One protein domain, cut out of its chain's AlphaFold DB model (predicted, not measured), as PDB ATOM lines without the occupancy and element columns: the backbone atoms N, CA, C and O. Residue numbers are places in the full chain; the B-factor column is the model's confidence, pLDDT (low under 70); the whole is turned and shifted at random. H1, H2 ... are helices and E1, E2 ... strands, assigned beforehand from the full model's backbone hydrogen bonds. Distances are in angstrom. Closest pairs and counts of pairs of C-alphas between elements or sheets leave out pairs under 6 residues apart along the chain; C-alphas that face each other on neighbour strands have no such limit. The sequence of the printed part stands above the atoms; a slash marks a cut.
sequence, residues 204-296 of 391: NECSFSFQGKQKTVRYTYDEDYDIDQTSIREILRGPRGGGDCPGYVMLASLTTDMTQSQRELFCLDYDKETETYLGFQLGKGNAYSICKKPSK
ATOM      1  N   ASN A 204      87.633 130.235  66.535       81.38
ATOM      2  CA  ASN A 204      88.818 130.682  65.819       81.38
ATOM      3  C   ASN A 204      90.040 129.890  66.285       81.38
ATOM      4  O   ASN A 204      90.121 129.403  67.414       81.38
ATOM      5  N   GLU A 205      91.004 129.774  65.383       83.19
ATOM      6  CA  GLU A 205      92.319 129.213  65.649       83.19
ATOM      7  C   GLU A 205      93.359 130.283  65.341       83.19
ATOM      8  O   GLU A 205      93.215 131.044  64.381       83.19
ATOM      9  N   CYS A 206      94.386 130.356  66.173       87.75
ATOM     10  CA  CYS A 206      95.536 131.207  65.943       87.75
ATOM     11  C   CYS A 206      96.804 130.506  66.429       87.75
ATOM     12  O   CYS A 206      96.745 129.539  67.188       87.75
ATOM     13  N   SER A 207      97.967 131.008  66.034       88.75
ATOM     14  CA  SER A 207      99.258 130.518  66.505       88.75
ATOM     15  C   SER A 207     100.195 131.644  66.940       88.75
ATOM     16  O   SER A 207     100.039 132.799  66.539       88.75
ATOM     17  N   PHE A 208     101.180 131.312  67.774       90.25
ATOM     18  CA  PHE A 208     102.254 132.215  68.190       90.25
ATOM     19  C   PHE A 208     103.519 131.449  68.593       90.25
ATOM     20  O   PHE A 208     103.474 130.255  68.885       90.25
ATOM     21  N   SER A 209     104.662 132.138  68.621       90.56
ATOM     22  CA  SER A 209     105.932 131.569  69.079       90.56
ATOM     23  C   SER A 209     106.090 131.739  70.590       90.56
ATOM     24  O   SER A 209     106.174 132.866  71.084       90.56
ATOM     25  N   PHE A 210     106.174 130.629  71.320       88.56
ATOM     26  CA  PHE A 210     106.393 130.574  72.763       88.56
ATOM     27  C   PHE A 210     107.644 129.754  73.084       88.56
ATOM     28  O   PHE A 210     107.743 128.585  72.713       88.56
ATOM     29  N   GLN A 211     108.619 130.369  73.758       86.75
ATOM     30  CA  GLN A 211     109.908 129.761  74.109       86.75
ATOM     31  C   GLN A 211     110.607 129.099  72.904       86.75
ATOM     32  O   GLN A 211     111.219 128.034  73.005       86.75
ATOM     33  N   GLY A 212     110.487 129.724  71.729       83.25
ATOM     34  CA  GLY A 212     111.043 129.227  70.469       83.25
ATOM     35  C   GLY A 212     110.280 128.063  69.820       83.25
ATOM     36  O   GLY A 212     110.750 127.537  68.812       83.25
ATOM     37  N   LYS A 213     109.124 127.656  70.357       83.75
ATOM     38  CA  LYS A 213     108.224 126.650  69.770       83.75
ATOM     39  C   LYS A 213     106.947 127.316  69.258       83.75
ATOM     40  O   LYS A 213     106.447 128.247  69.880       83.75
ATOM     41  N   GLN A 214     106.399 126.832  68.145       85.31
ATOM     42  CA  GLN A 214     105.085 127.283  67.685       85.31
ATOM     43  C   GLN A 214     104.006 126.651  68.573       85.31
ATOM     44  O   GLN A 214     103.992 125.432  68.732       85.31
ATOM     45  N   LYS A 215     103.123 127.474  69.140       82.12
ATOM     46  CA  LYS A 215     101.937 127.057  69.890       82.12
ATOM     47  C   LYS A 215     100.695 127.472  69.108       82.12
ATOM     48  O   LYS A 215     100.642 128.597  68.607       82.12
ATOM     49  N   THR A 216      99.716 126.583  69.021       81.31
ATOM     50  CA  THR A 216      98.402 126.846  68.427       81.31
ATOM     51  C   THR A 216      97.370 126.954  69.545       81.31
ATOM     52  O   THR A 216      97.460 126.257  70.554       81.31
ATOM     53  N   VAL A 217      96.417 127.872  69.407       79.38
ATOM     54  CA  VAL A 217      95.346 128.100  70.378       79.38
ATOM     55  C   VAL A 217      94.019 128.151  69.645       79.38
ATOM     56  O   VAL A 217      93.856 128.900  68.681       79.38
ATOM     57  N   ARG A 218      93.057 127.374  70.143       73.88
ATOM     58  CA  ARG A 218      91.662 127.421  69.713       73.88
ATOM     59  C   ARG A 218      90.832 128.059  70.813       73.88
ATOM     60  O   ARG A 218      90.975 127.705  71.983       73.88
ATOM     61  N   TYR A 219      90.000 129.014  70.433       75.31
ATOM     62  CA  TYR A 219      89.205 129.793  71.371       75.31
ATOM     63  C   TYR A 219      87.852 130.145  70.765       75.31
ATOM     64  O   TYR A 219      87.681 130.195  69.542       75.31
ATOM     65  N   THR A 220      86.882 130.389  71.637       74.94
ATOM     66  CA  THR A 220      85.585 130.931  71.237       74.94
ATOM     67  C   THR A 220      85.740 132.410  70.905       74.94
ATOM     68  O   THR A 220      86.144 133.200  71.758       74.94
ATOM     69  N   TYR A 221      85.435 132.782  69.669       77.12
ATOM     70  CA  TYR A 221      85.421 134.162  69.220       77.12
ATOM     71  C   TYR A 221      84.101 134.823  69.598       77.12
ATOM     72  O   TYR A 221      83.025 134.352  69.227       77.12
ATOM     73  N   ASP A 222      84.218 135.940  70.297       77.94
ATOM     74  CA  ASP A 222      83.138 136.880  70.544       77.94
ATOM     75  C   ASP A 222      83.576 138.227  69.952       77.94
ATOM     76  O   ASP A 222      84.649 138.733  70.286       77.94
ATOM     77  N   GLU A 223      82.794 138.759  69.008       78.25
ATOM     78  CA  GLU A 223      83.149 139.975  68.263       78.25
ATOM     79  C   GLU A 223      83.232 141.201  69.180       78.25
ATOM     80  O   GLU A 223      84.183 141.980  69.080       78.25
ATOM     81  N   ASP A 224      82.267 141.360  70.090       77.25
ATOM     82  CA  ASP A 224      82.226 142.496  71.014       77.25
ATOM     83  C   ASP A 224      83.439 142.440  71.956       77.25
ATOM     84  O   ASP A 224      84.125 143.444  72.174       77.25
ATOM     85  N   TYR A 225      83.768 141.241  72.442       78.25
ATOM     86  CA  TYR A 225      84.924 141.023  73.297       78.25
ATOM     87  C   TYR A 225      86.260 141.252  72.581       78.25
ATOM     88  O   TYR A 225      87.146 141.933  73.108       78.25
ATOM     89  N   ASP A 226      86.415 140.719  71.369       81.44
ATOM     90  CA  ASP A 226      87.631 140.871  70.570       81.44
ATOM     91  C   ASP A 226      87.925 142.345  70.266       81.44
ATOM     92  O   ASP A 226      89.079 142.780  70.350       81.44
ATOM     93  N   ILE A 227      86.884 143.132  69.978       81.06
ATOM     94  CA  ILE A 227      86.992 144.576  69.749       81.06
ATOM     95  C   ILE A 227      87.430 145.311  71.021       81.06
ATOM     96  O   ILE A 227      88.259 146.223  70.944       81.06
ATOM     97  N   ASP A 228      86.900 144.925  72.182       81.56
ATOM     98  CA  ASP A 228      87.222 145.567  73.457       81.56
ATOM     99  C   ASP A 228      88.645 145.242  73.940       81.56
ATOM    100  O   ASP A 228      89.299 146.091  74.559       81.56
ATOM    101  N   GLN A 229      89.151 144.040  73.646       83.19
ATOM    102  CA  GLN A 229      90.475 143.595  74.097       83.19
ATOM    103  C   GLN A 229      91.600 143.859  73.098       83.19
ATOM    104  O   GLN A 229      92.754 144.055  73.500       83.19
ATOM    105  N   THR A 230      91.300 143.900  71.802       83.25
ATOM    106  CA  THR A 230      92.320 144.100  70.774       83.25
ATOM    107  C   THR A 230      92.540 145.582  70.522       83.25
ATOM    108  O   THR A 230      91.656 146.334  70.108       83.25
ATOM    109  N   SER A 231      93.775 146.050  70.708       85.88
ATOM    110  CA  SER A 231      94.053 147.456  70.433       85.88
ATOM    111  C   SER A 231      93.961 147.773  68.937       85.88
ATOM    112  O   SER A 231      94.414 147.013  68.083       85.88
ATOM    113  N   ILE A 232      93.547 149.000  68.602       84.88
ATOM    114  CA  ILE A 232      93.589 149.527  67.220       84.88
ATOM    115  C   ILE A 232      94.974 149.338  66.579       84.88
ATOM    116  O   ILE A 232      95.110 149.150  65.370       84.88
ATOM    117  N   ARG A 233      96.040 149.425  67.382       85.38
ATOM    118  CA  ARG A 233      97.404 149.265  66.879       85.38
ATOM    119  C   ARG A 233      97.674 147.829  66.435       85.38
ATOM    120  O   ARG A 233      98.399 147.656  65.459       85.38
ATOM    121  N   GLU A 234      97.138 146.865  67.163       86.94
ATOM    122  CA  GLU A 234      97.215 145.445  66.861       86.94
ATOM    123  C   GLU A 234      96.343 145.095  65.658       86.94
ATOM    124  O   GLU A 234      96.875 144.558  64.694       86.94
ATOM    125  N   ILE A 235      95.099 145.581  65.604       84.06
ATOM    126  CA  ILE A 235      94.217 145.442  64.428       84.06
ATOM    127  C   ILE A 235      94.909 145.939  63.146       84.06
ATOM    128  O   ILE A 235      94.879 145.286  62.108       84.06
ATOM    129  N   LEU A 236      95.570 147.103  63.197       86.75
ATOM    130  CA  LEU A 236      96.179 147.718  62.010       86.75
ATOM    131  C   LEU A 236      97.547 147.146  61.613       86.75
ATOM    132  O   LEU A 236      97.970 147.342  60.475       86.75
ATOM    133  N   ARG A 237      98.298 146.557  62.549       87.00
ATOM    134  CA  ARG A 237      99.682 146.097  62.301       87.00
ATOM    135  C   ARG A 237      99.868 144.591  62.443       87.00
ATOM    136  O   ARG A 237     100.976 144.125  62.190       87.00
ATOM    137  N   GLY A 238      98.819 143.878  62.829       84.44
ATOM    138  CA  GLY A 238      98.869 142.481  63.223       84.44
ATOM    139  C   GLY A 238      99.489 142.277  64.613       84.44
ATOM    140  O   GLY A 238     100.134 143.195  65.149       84.44
ATOM    141  N   PRO A 239      99.317 141.076  65.187       84.56
ATOM    142  CA  PRO A 239      99.957 140.676  66.433       84.56
ATOM    143  C   PRO A 239     101.485 140.602  66.338       84.56
ATOM    144  O   PRO A 239     102.093 140.719  65.272       84.56
ATOM    145  N   ARG A 240     102.136 140.450  67.493       83.69
ATOM    146  CA  ARG A 240     103.593 140.264  67.604       83.69
ATOM    147  C   ARG A 240     103.918 138.803  67.901       83.69
ATOM    148  O   ARG A 240     103.082 138.099  68.448       83.69
ATOM    149  N   GLY A 241     105.150 138.387  67.601       72.06
ATOM    150  CA  GLY A 241     105.693 137.092  68.030       72.06
ATOM    151  C   GLY A 241     105.453 135.912  67.096       72.06
ATOM    152  O   GLY A 241     105.092 134.829  67.547       72.06
ATOM    153  N   GLY A 242     105.677 136.119  65.794       74.31
ATOM    154  CA  GLY A 242     105.775 135.021  64.825       74.31
ATOM    155  C   GLY A 242     104.459 134.305  64.513       74.31
ATOM    156  O   GLY A 242     104.490 133.174  64.036       74.31
ATOM    157  N   GLY A 243     103.317 134.940  64.767       83.56
ATOM    158  CA  GLY A 243     102.006 134.356  64.515       83.56
ATOM    159  C   GLY A 243     100.886 135.393  64.450       83.56
ATOM    160  O   GLY A 243     101.142 136.591  64.305       83.56
ATOM    161  N   ASP A 244      99.652 134.913  64.519       89.12
ATOM    162  CA  ASP A 244      98.405 135.656  64.326       89.12
ATOM    163  C   ASP A 244      97.499 135.658  65.567       89.12
ATOM    164  O   ASP A 244      96.399 136.209  65.511       89.12
ATOM    165  N   CYS A 245      97.957 135.116  66.700       88.25
ATOM    166  CA  CYS A 245      97.201 135.206  67.945       88.25
ATOM    167  C   CYS A 245      97.165 136.629  68.509       88.25
ATOM    168  O   CYS A 245      98.231 137.210  68.734       88.25
ATOM    169  N   PRO A 246      95.974 137.166  68.836       90.50
ATOM    170  CA  PRO A 246      95.857 138.404  69.590       90.50
ATOM    171  C   PRO A 246      96.514 138.319  70.975       90.50
ATOM    172  O   PRO A 246      96.506 137.271  71.626       90.50
ATOM    173  N   GLY A 247      97.039 139.441  71.469       88.75
ATOM    174  CA  GLY A 247      97.719 139.534  72.767       88.75
ATOM    175  C   GLY A 247      96.889 139.033  73.951       88.75
ATOM    176  O   GLY A 247      97.428 138.402  74.860       88.75
ATOM    177  N   TYR A 248      95.580 139.286  73.943       87.19
ATOM    178  CA  TYR A 248      94.678 138.842  75.008       87.19
ATOM    179  C   TYR A 248      94.451 137.318  74.980       87.19
ATOM    180  O   TYR A 248      94.496 136.685  76.033       87.19
ATOM    181  N   VAL A 249      94.337 136.714  73.788       88.81
ATOM    182  CA  VAL A 249      94.248 135.253  73.594       88.81
ATOM    183  C   VAL A 249      95.530 134.564  74.045       88.81
ATOM    184  O   VAL A 249      95.481 133.564  74.761       88.81
ATOM    185  N   MET A 250      96.691 135.121  73.688       89.31
ATOM    186  CA  MET A 250      97.980 134.589  74.136       89.31
ATOM    187  C   MET A 250      98.087 134.597  75.660       89.31
ATOM    188  O   MET A 250      98.447 133.577  76.244       89.31
ATOM    189  N   LEU A 251      97.741 135.712  76.311       88.06
ATOM    190  CA  LEU A 251      97.799 135.814  77.768       88.06
ATOM    191  C   LEU A 251      96.841 134.825  78.438       88.06
ATOM    192  O   LEU A 251      97.253 134.124  79.359       88.06
ATOM    193  N   ALA A 252      95.613 134.708  77.934       85.69
ATOM    194  CA  ALA A 252      94.655 133.719  78.411       85.69
ATOM    195  C   ALA A 252      95.186 132.285  78.282       85.69
ATOM    196  O   ALA A 252      95.104 131.522  79.238       85.69
ATOM    197  N   SER A 253      95.841 131.950  77.162       83.25
ATOM    198  CA  SER A 253      96.468 130.634  76.936       83.25
ATOM    199  C   SER A 253      97.611 130.278  77.896       83.25
ATOM    200  O   SER A 253      98.060 129.131  77.906       83.25
ATOM    201  N   LEU A 254      98.116 131.260  78.649       83.56
ATOM    202  CA  LEU A 254      99.142 131.096  79.683       83.56
ATOM    203  C   LEU A 254      98.572 131.259  81.106       83.56
ATOM    204  O   LEU A 254      99.299 131.064  82.075       83.56
ATOM    205  N   THR A 255      97.302 131.652  81.235       78.81
ATOM    206  CA  THR A 255      96.625 131.980  82.502       78.81
ATOM    207  C   THR A 255      95.200 131.415  82.496       78.81
ATOM    208  O   THR A 255      94.202 132.134  82.618       78.81
ATOM    209  N   THR A 256      95.114 130.103  82.295       72.94
ATOM    210  CA  THR A 256      93.860 129.358  82.111       72.94
ATOM    211  C   THR A 256      92.905 129.515  83.292       72.94
ATOM    212  O   THR A 256      91.712 129.694  83.073       72.94
ATOM    213  N   ASP A 257      93.429 129.591  84.516       69.19
ATOM    214  CA  ASP A 257      92.626 129.641  85.749       69.19
ATOM    215  C   ASP A 257      92.211 131.061  86.170       69.19
ATOM    216  O   ASP A 257      91.671 131.278  87.258       69.19
ATOM    217  N   MET A 258      92.510 132.062  85.339       72.50
ATOM    218  CA  MET A 258      92.209 133.462  85.623       72.50
ATOM    219  C   MET A 258      91.015 133.951  84.812       72.50
ATOM    220  O   MET A 258      90.932 133.713  83.614       72.50
ATOM    221  N   THR A 259      90.160 134.754  85.440       73.75
ATOM    222  CA  THR A 259      89.190 135.596  84.721       73.75
ATOM    223  C   THR A 259      89.902 136.741  84.003       73.75
ATOM    224  O   THR A 259      90.965 137.193  84.445       73.75
ATOM    225  N   GLN A 260      89.277 137.316  82.978       75.44
ATOM    226  CA  GLN A 260      89.753 138.521  82.294       75.44
ATOM    227  C   GLN A 260      90.249 139.617  83.255       75.44
ATOM    228  O   GLN A 260      91.378 140.097  83.139       75.44
ATOM    229  N   SER A 261      89.431 139.999  84.242       77.12
ATOM    230  CA  SER A 261      89.767 141.077  85.186       77.12
ATOM    231  C   SER A 261      91.036 140.792  86.001       77.12
ATOM    232  O   SER A 261      91.711 141.704  86.487       77.12
ATOM    233  N   GLN A 262      91.366 139.514  86.176       81.31
ATOM    234  CA  GLN A 262      92.578 139.069  86.844       81.31
ATOM    235  C   GLN A 262      93.752 139.029  85.864       81.31
ATOM    236  O   GLN A 262      94.845 139.453  86.235       81.31
ATOM    237  N   ARG A 263      93.522 138.636  84.604       84.94
ATOM    238  CA  ARG A 263      94.517 138.682  83.518       84.94
ATOM    239  C   ARG A 263      95.031 140.099  83.258       84.94
ATOM    240  O   ARG A 263      96.212 140.261  82.977       84.94
ATOM    241  N   GLU A 264      94.211 141.136  83.452       83.44
ATOM    242  CA  GLU A 264      94.632 142.549  83.336       83.44
ATOM    243  C   GLU A 264      95.784 142.957  84.276       83.44
ATOM    244  O   GLU A 264      96.449 143.979  84.055       83.44
ATOM    245  N   LEU A 265      96.022 142.188  85.345       85.12
ATOM    246  CA  LEU A 265      97.158 142.388  86.248       85.12
ATOM    247  C   LEU A 265      98.490 141.991  85.611       85.12
ATOM    248  O   LEU A 265      99.542 142.435  86.078       85.12
ATOM    249  N   PHE A 266      98.440 141.166  84.571       89.50
ATOM    250  CA  PHE A 266      99.590 140.565  83.933       89.50
ATOM    251  C   PHE A 266      99.834 141.140  82.541       89.50
ATOM    252  O   PHE A 266      99.001 141.804  81.918       89.50
ATOM    253  N   CYS A 267     101.036 140.889  82.047       91.62
ATOM    254  CA  CYS A 267     101.452 141.251  80.710       91.62
ATOM    255  C   CYS A 267     102.407 140.201  80.149       91.62
ATOM    256  O   CYS A 267     103.103 139.517  80.893       91.62
ATOM    257  N   LEU A 268     102.448 140.082  78.827       91.62
ATOM    258  CA  LEU A 268     103.313 139.140  78.126       91.62
ATOM    259  C   LEU A 268     104.768 139.620  78.145       91.62
ATOM    260  O   LEU A 268     105.041 140.793  77.855       91.62
ATOM    261  N   ASP A 269     105.694 138.706  78.420       90.56
ATOM    262  CA  ASP A 269     107.117 138.945  78.204       90.56
ATOM    263  C   ASP A 269     107.498 138.550  76.779       90.56
ATOM    264  O   ASP A 269     107.357 137.394  76.374       90.56
ATOM    265  N   TYR A 270     107.955 139.534  76.011       90.06
ATOM    266  CA  TYR A 270     108.253 139.387  74.595       90.06
ATOM    267  C   TYR A 270     109.713 139.716  74.324       90.06
ATOM    268  O   TYR A 270     110.133 140.876  74.448       90.06
ATOM    269  N   ASP A 271     110.461 138.712  73.877       88.62
ATOM    270  CA  ASP A 271     111.819 138.901  73.403       88.62
ATOM    271  C   ASP A 271     111.806 139.379  71.949       88.62
ATOM    272  O   ASP A 271     111.380 138.692  71.019       88.62
ATOM    273  N   LYS A 272     112.305 140.598  71.747       85.50
ATOM    274  CA  LYS A 272     112.399 141.218  70.424       85.50
ATOM    275  C   LYS A 272     113.526 140.642  69.577       85.50
ATOM    276  O   LYS A 272     113.483 140.832  68.368       85.50
ATOM    277  N   GLU A 273     114.547 140.040  70.185       85.81
ATOM    278  CA  GLU A 273     115.700 139.511  69.449       85.81
ATOM    279  C   GLU A 273     115.355 138.190  68.767       85.81
ATOM    280  O   GLU A 273     115.682 137.993  67.598       85.81
ATOM    281  N   THR A 274     114.660 137.311  69.487       84.81
ATOM    282  CA  THR A 274     114.216 136.005  68.980       84.81
ATOM    283  C   THR A 274     112.781 136.014  68.449       84.81
ATOM    284  O   THR A 274     112.318 135.007  67.919       84.81
ATOM    285  N   GLU A 275     112.084 137.148  68.569       87.19
ATOM    286  CA  GLU A 275     110.675 137.329  68.209       87.19
ATOM    287  C   GLU A 275     109.744 136.274  68.836       87.19
ATOM    288  O   GLU A 275     108.735 135.898  68.240       87.19
ATOM    289  N   THR A 276     110.053 135.824  70.054       88.81
ATOM    290  CA  THR A 276     109.287 134.812  70.793       88.81
ATOM    291  C   THR A 276     108.799 135.361  72.131       88.81
ATOM    292  O   THR A 276     109.415 136.252  72.722       88.81
ATOM    293  N   TYR A 277     107.682 134.835  72.620       89.62
ATOM    294  CA  TYR A 277     107.227 135.097  73.981       89.62
ATOM    295  C   TYR A 277     107.914 134.143  74.951       89.62
ATOM    296  O   TYR A 277     108.042 132.954  74.672       89.62
ATOM    297  N   LEU A 278     108.350 134.657  76.096       88.12
ATOM    298  CA  LEU A 278     109.064 133.866  77.103       88.12
ATOM    299  C   LEU A 278     108.151 133.412  78.250       88.12
ATOM    300  O   LEU A 278     108.410 132.383  78.870       88.12
ATOM    301  N   GLY A 279     107.080 134.165  78.507       88.31
ATOM    302  CA  GLY A 279     106.175 133.962  79.634       88.31
ATOM    303  C   GLY A 279     105.265 135.170  79.842       88.31
ATOM    304  O   GLY A 279     105.000 135.941  78.914       88.31
ATOM    305  N   PHE A 280     104.821 135.357  81.080       90.12
ATOM    306  CA  PHE A 280     104.071 136.528  81.519       90.12
ATOM    307  C   PHE A 280     104.626 137.053  82.849       90.12
ATOM    308  O   PHE A 280     105.302 136.341  83.592       90.12
ATOM    309  N   GLN A 281     104.370 138.328  83.125       89.25
ATOM    310  CA  GLN A 281     104.867 139.040  84.301       89.25
ATOM    311  C   GLN A 281     103.738 139.841  84.943       89.25
ATOM    312  O   GLN A 281     102.785 140.240  84.270       89.25
ATOM    313  N   LEU A 282     103.868 140.140  86.235       86.56
ATOM    314  CA  LEU A 282     102.977 141.074  86.910       86.56
ATOM    315  C   LEU A 282     103.279 142.500  86.430       86.56
ATOM    316  O   LEU A 282     104.365 143.037  86.653       86.56
ATOM    317  N   GLY A 283     102.304 143.154  85.807       85.75
ATOM    318  CA  GLY A 283     102.483 144.510  85.319       85.75
ATOM    319  C   GLY A 283     101.491 144.911  84.242       85.75
ATOM    320  O   GLY A 283     100.721 144.121  83.715       85.75
ATOM    321  N   LYS A 284     101.526 146.197  83.876       86.94
ATOM    322  CA  LYS A 284     100.634 146.724  82.838       86.94
ATOM    323  C   LYS A 284     101.171 146.442  81.439       86.94
ATOM    324  O   LYS A 284     102.234 146.956  81.058       86.94
ATOM    325  N   GLY A 285     100.359 145.747  80.649       87.19
ATOM    326  CA  GLY A 285     100.560 145.558  79.220       87.19
ATOM    327  C   GLY A 285     100.521 146.865  78.418       87.19
ATOM    328  O   GLY A 285     100.011 147.915  78.840       87.19
ATOM    329  N   ASN A 286     101.140 146.819  77.246       88.75
ATOM    330  CA  ASN A 286     101.006 147.808  76.189       88.75
ATOM    331  C   ASN A 286      99.861 147.418  75.244       88.75
ATOM    332  O   ASN A 286      99.022 146.601  75.585       88.75
ATOM    333  N   ALA A 287      99.800 148.055  74.078       85.50
ATOM    334  CA  ALA A 287      98.746 147.828  73.094       85.50
ATOM    335  C   ALA A 287      98.693 146.384  72.535       85.50
ATOM    336  O   ALA A 287      97.722 146.045  71.886       85.50
ATOM    337  N   TYR A 288      99.725 145.573  72.759       87.31
ATOM    338  CA  TYR A 288      99.823 144.169  72.343       87.31
ATOM    339  C   TYR A 288      99.826 143.222  73.553       87.31
ATOM    340  O   TYR A 288     100.438 142.161  73.509       87.31
ATOM    341  N   SER A 289      99.337 143.688  74.706       88.62
ATOM    342  CA  SER A 289      99.457 143.006  76.005       88.62
ATOM    343  C   SER A 289     100.899 142.745  76.482       88.62
ATOM    344  O   SER A 289     101.097 142.204  77.562       88.62
ATOM    345  N   ILE A 290     101.924 143.217  75.760       91.12
ATOM    346  CA  ILE A 290     103.345 143.092  76.132       91.12
ATOM    347  C   ILE A 290     103.700 144.050  77.270       91.12
ATOM    348  O   ILE A 290     103.338 145.231  77.223       91.12
ATOM    349  N   CYS A 291     104.483 143.600  78.247       90.81
ATOM    350  CA  CYS A 291     104.901 144.412  79.388       90.81
ATOM    351  C   CYS A 291     105.529 145.756  78.979       90.81
ATOM    352  O   CYS A 291     106.509 145.830  78.235       90.81
ATOM    353  N   LYS A 292     104.965 146.872  79.477       86.69
ATOM    354  CA  LYS A 292     105.496 148.231  79.220       86.69
ATOM    355  C   LYS A 292     106.871 148.447  79.839       86.69
ATOM    356  O   LYS A 292     107.694 149.179  79.291       86.69
ATOM    357  N   LYS A 293     107.060 147.877  81.024       79.38
ATOM    358  CA  LYS A 293     108.309 147.859  81.768       79.38
ATOM    359  C   LYS A 293     108.572 146.390  82.068       79.38
ATOM    360  O   LYS A 293     107.982 145.916  83.030       79.38
ATOM    361  N   PRO A 294     109.342 145.684  81.227       65.12
ATOM    362  CA  PRO A 294     109.715 144.317  81.542       65.12
ATOM    363  C   PRO A 294     110.464 144.350  82.875       65.12
ATOM    364  O   PRO A 294     111.493 145.029  83.000       65.12
ATOM    365  N   SER A 295     109.894 143.716  83.893       64.19
ATOM    366  CA  SER A 295     110.664 143.312  85.055       64.19
ATOM    367  C   SER A 295     111.516 142.112  84.635       64.19
ATOM    368  O   SER A 295     111.287 141.491  83.597       64.19
ATOM    369  N   LYS A 296     112.576 141.813  85.385       65.31
ATOM    370  CA  LYS A 296     113.303 140.553  85.173       65.31
ATOM    371  C   LYS A 296     112.575 139.376  85.832       65.31
ATOM    372  O   LYS A 296     113.127 138.283  85.856       65.31
TER     373      LYS A 296
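What this domain is: This is residues 204 to 296 of the 391 residues of an uncharacterized protein of Paracoccus sp. DMF (UniProt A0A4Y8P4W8). Two strand hairpins, E1 with E2 and E3 with E4, meet near the end of E1 and the beginning of E4 as the two arms of an L, and the short helix H3 sits in the angle between them as the core. H1 and H2 lie farthest from the middle, H4 is near the beginning of E3, and residues 283 to 296, with no named element, fold back past E3. The printed part has 93 residues with four named helices and four named strands, in the order E1 E2 H1 H2 H3 H4 E3 E4; the class is mixed, helices and strands, and each sheet is a pair of antiparallel strands. It is compact, with a radius of gyration of the C-alphas of 12.1 A, and rounded, with spans of 33 by 27 by 25 A.

Where its parts are: E1, residues 204 to 210, begins at C-alpha 204 (88.818, 130.682, 65.819) and is 18.9 A long. E2, residues 213 to 221, is 24.0 A long. H1, residues 223 to 229, is 10.0 A long, H2, residues 232 to 237, 8.5 A, and H3, residues 247 to 252, 8.7 A, beginning at C-alpha 247 (97.719, 139.534, 72.767). H4, residues 260 to 263, is 4.9 A long. E3, residues 266 to 271, is 16.2 A long, and E4, residues 276 to 282, is 18.4 A long and ends at C-alpha 282 (102.977, 141.074, 86.910).

How they stand to each other: E1 and E2 form an antiparallel hairpin, their directions at 151 degrees, with N 206 and O 217 within hydrogen-bond range at 2.9 A. E3 and E4 form another, at 149 degrees, with N 267 and O 281 at 2.9 A. The closest C-alphas of E1 and E4 are those of Phe 210 and Tyr 277, 4.8 A apart, while E1 and E3 are apart. The closest C-alphas of H3 and E2 are those of Tyr 219 and Val 249, 7.8 A; those of H3 and E3 are Leu 251 and Leu 268, 6.4 A. H3 and H4 only just touch, with 3 pairs of C-alphas within 8 A, the closest Ala 252 and Arg 263 at 7.1 A. H1 and H3 are close but not clearly touching, Gln 229 and Tyr 248 having the closest C-alphas at 6.4 A, their lines about perpendicular at 84 degrees. H2 touches no helix. In H1, H2 and H3 every O i to N i+4 pair is within hydrogen-bond range; H4 is too short for such a pair.

The domain as a whole: The C-alphas farthest apart are those of Glu 223 and Lys 296, 34.6 A. The printed part has no cut, and no link between named elements is long. The mean pLDDT of the printed part is 83.6; residue 257 and residues 294 to 296 are under 70.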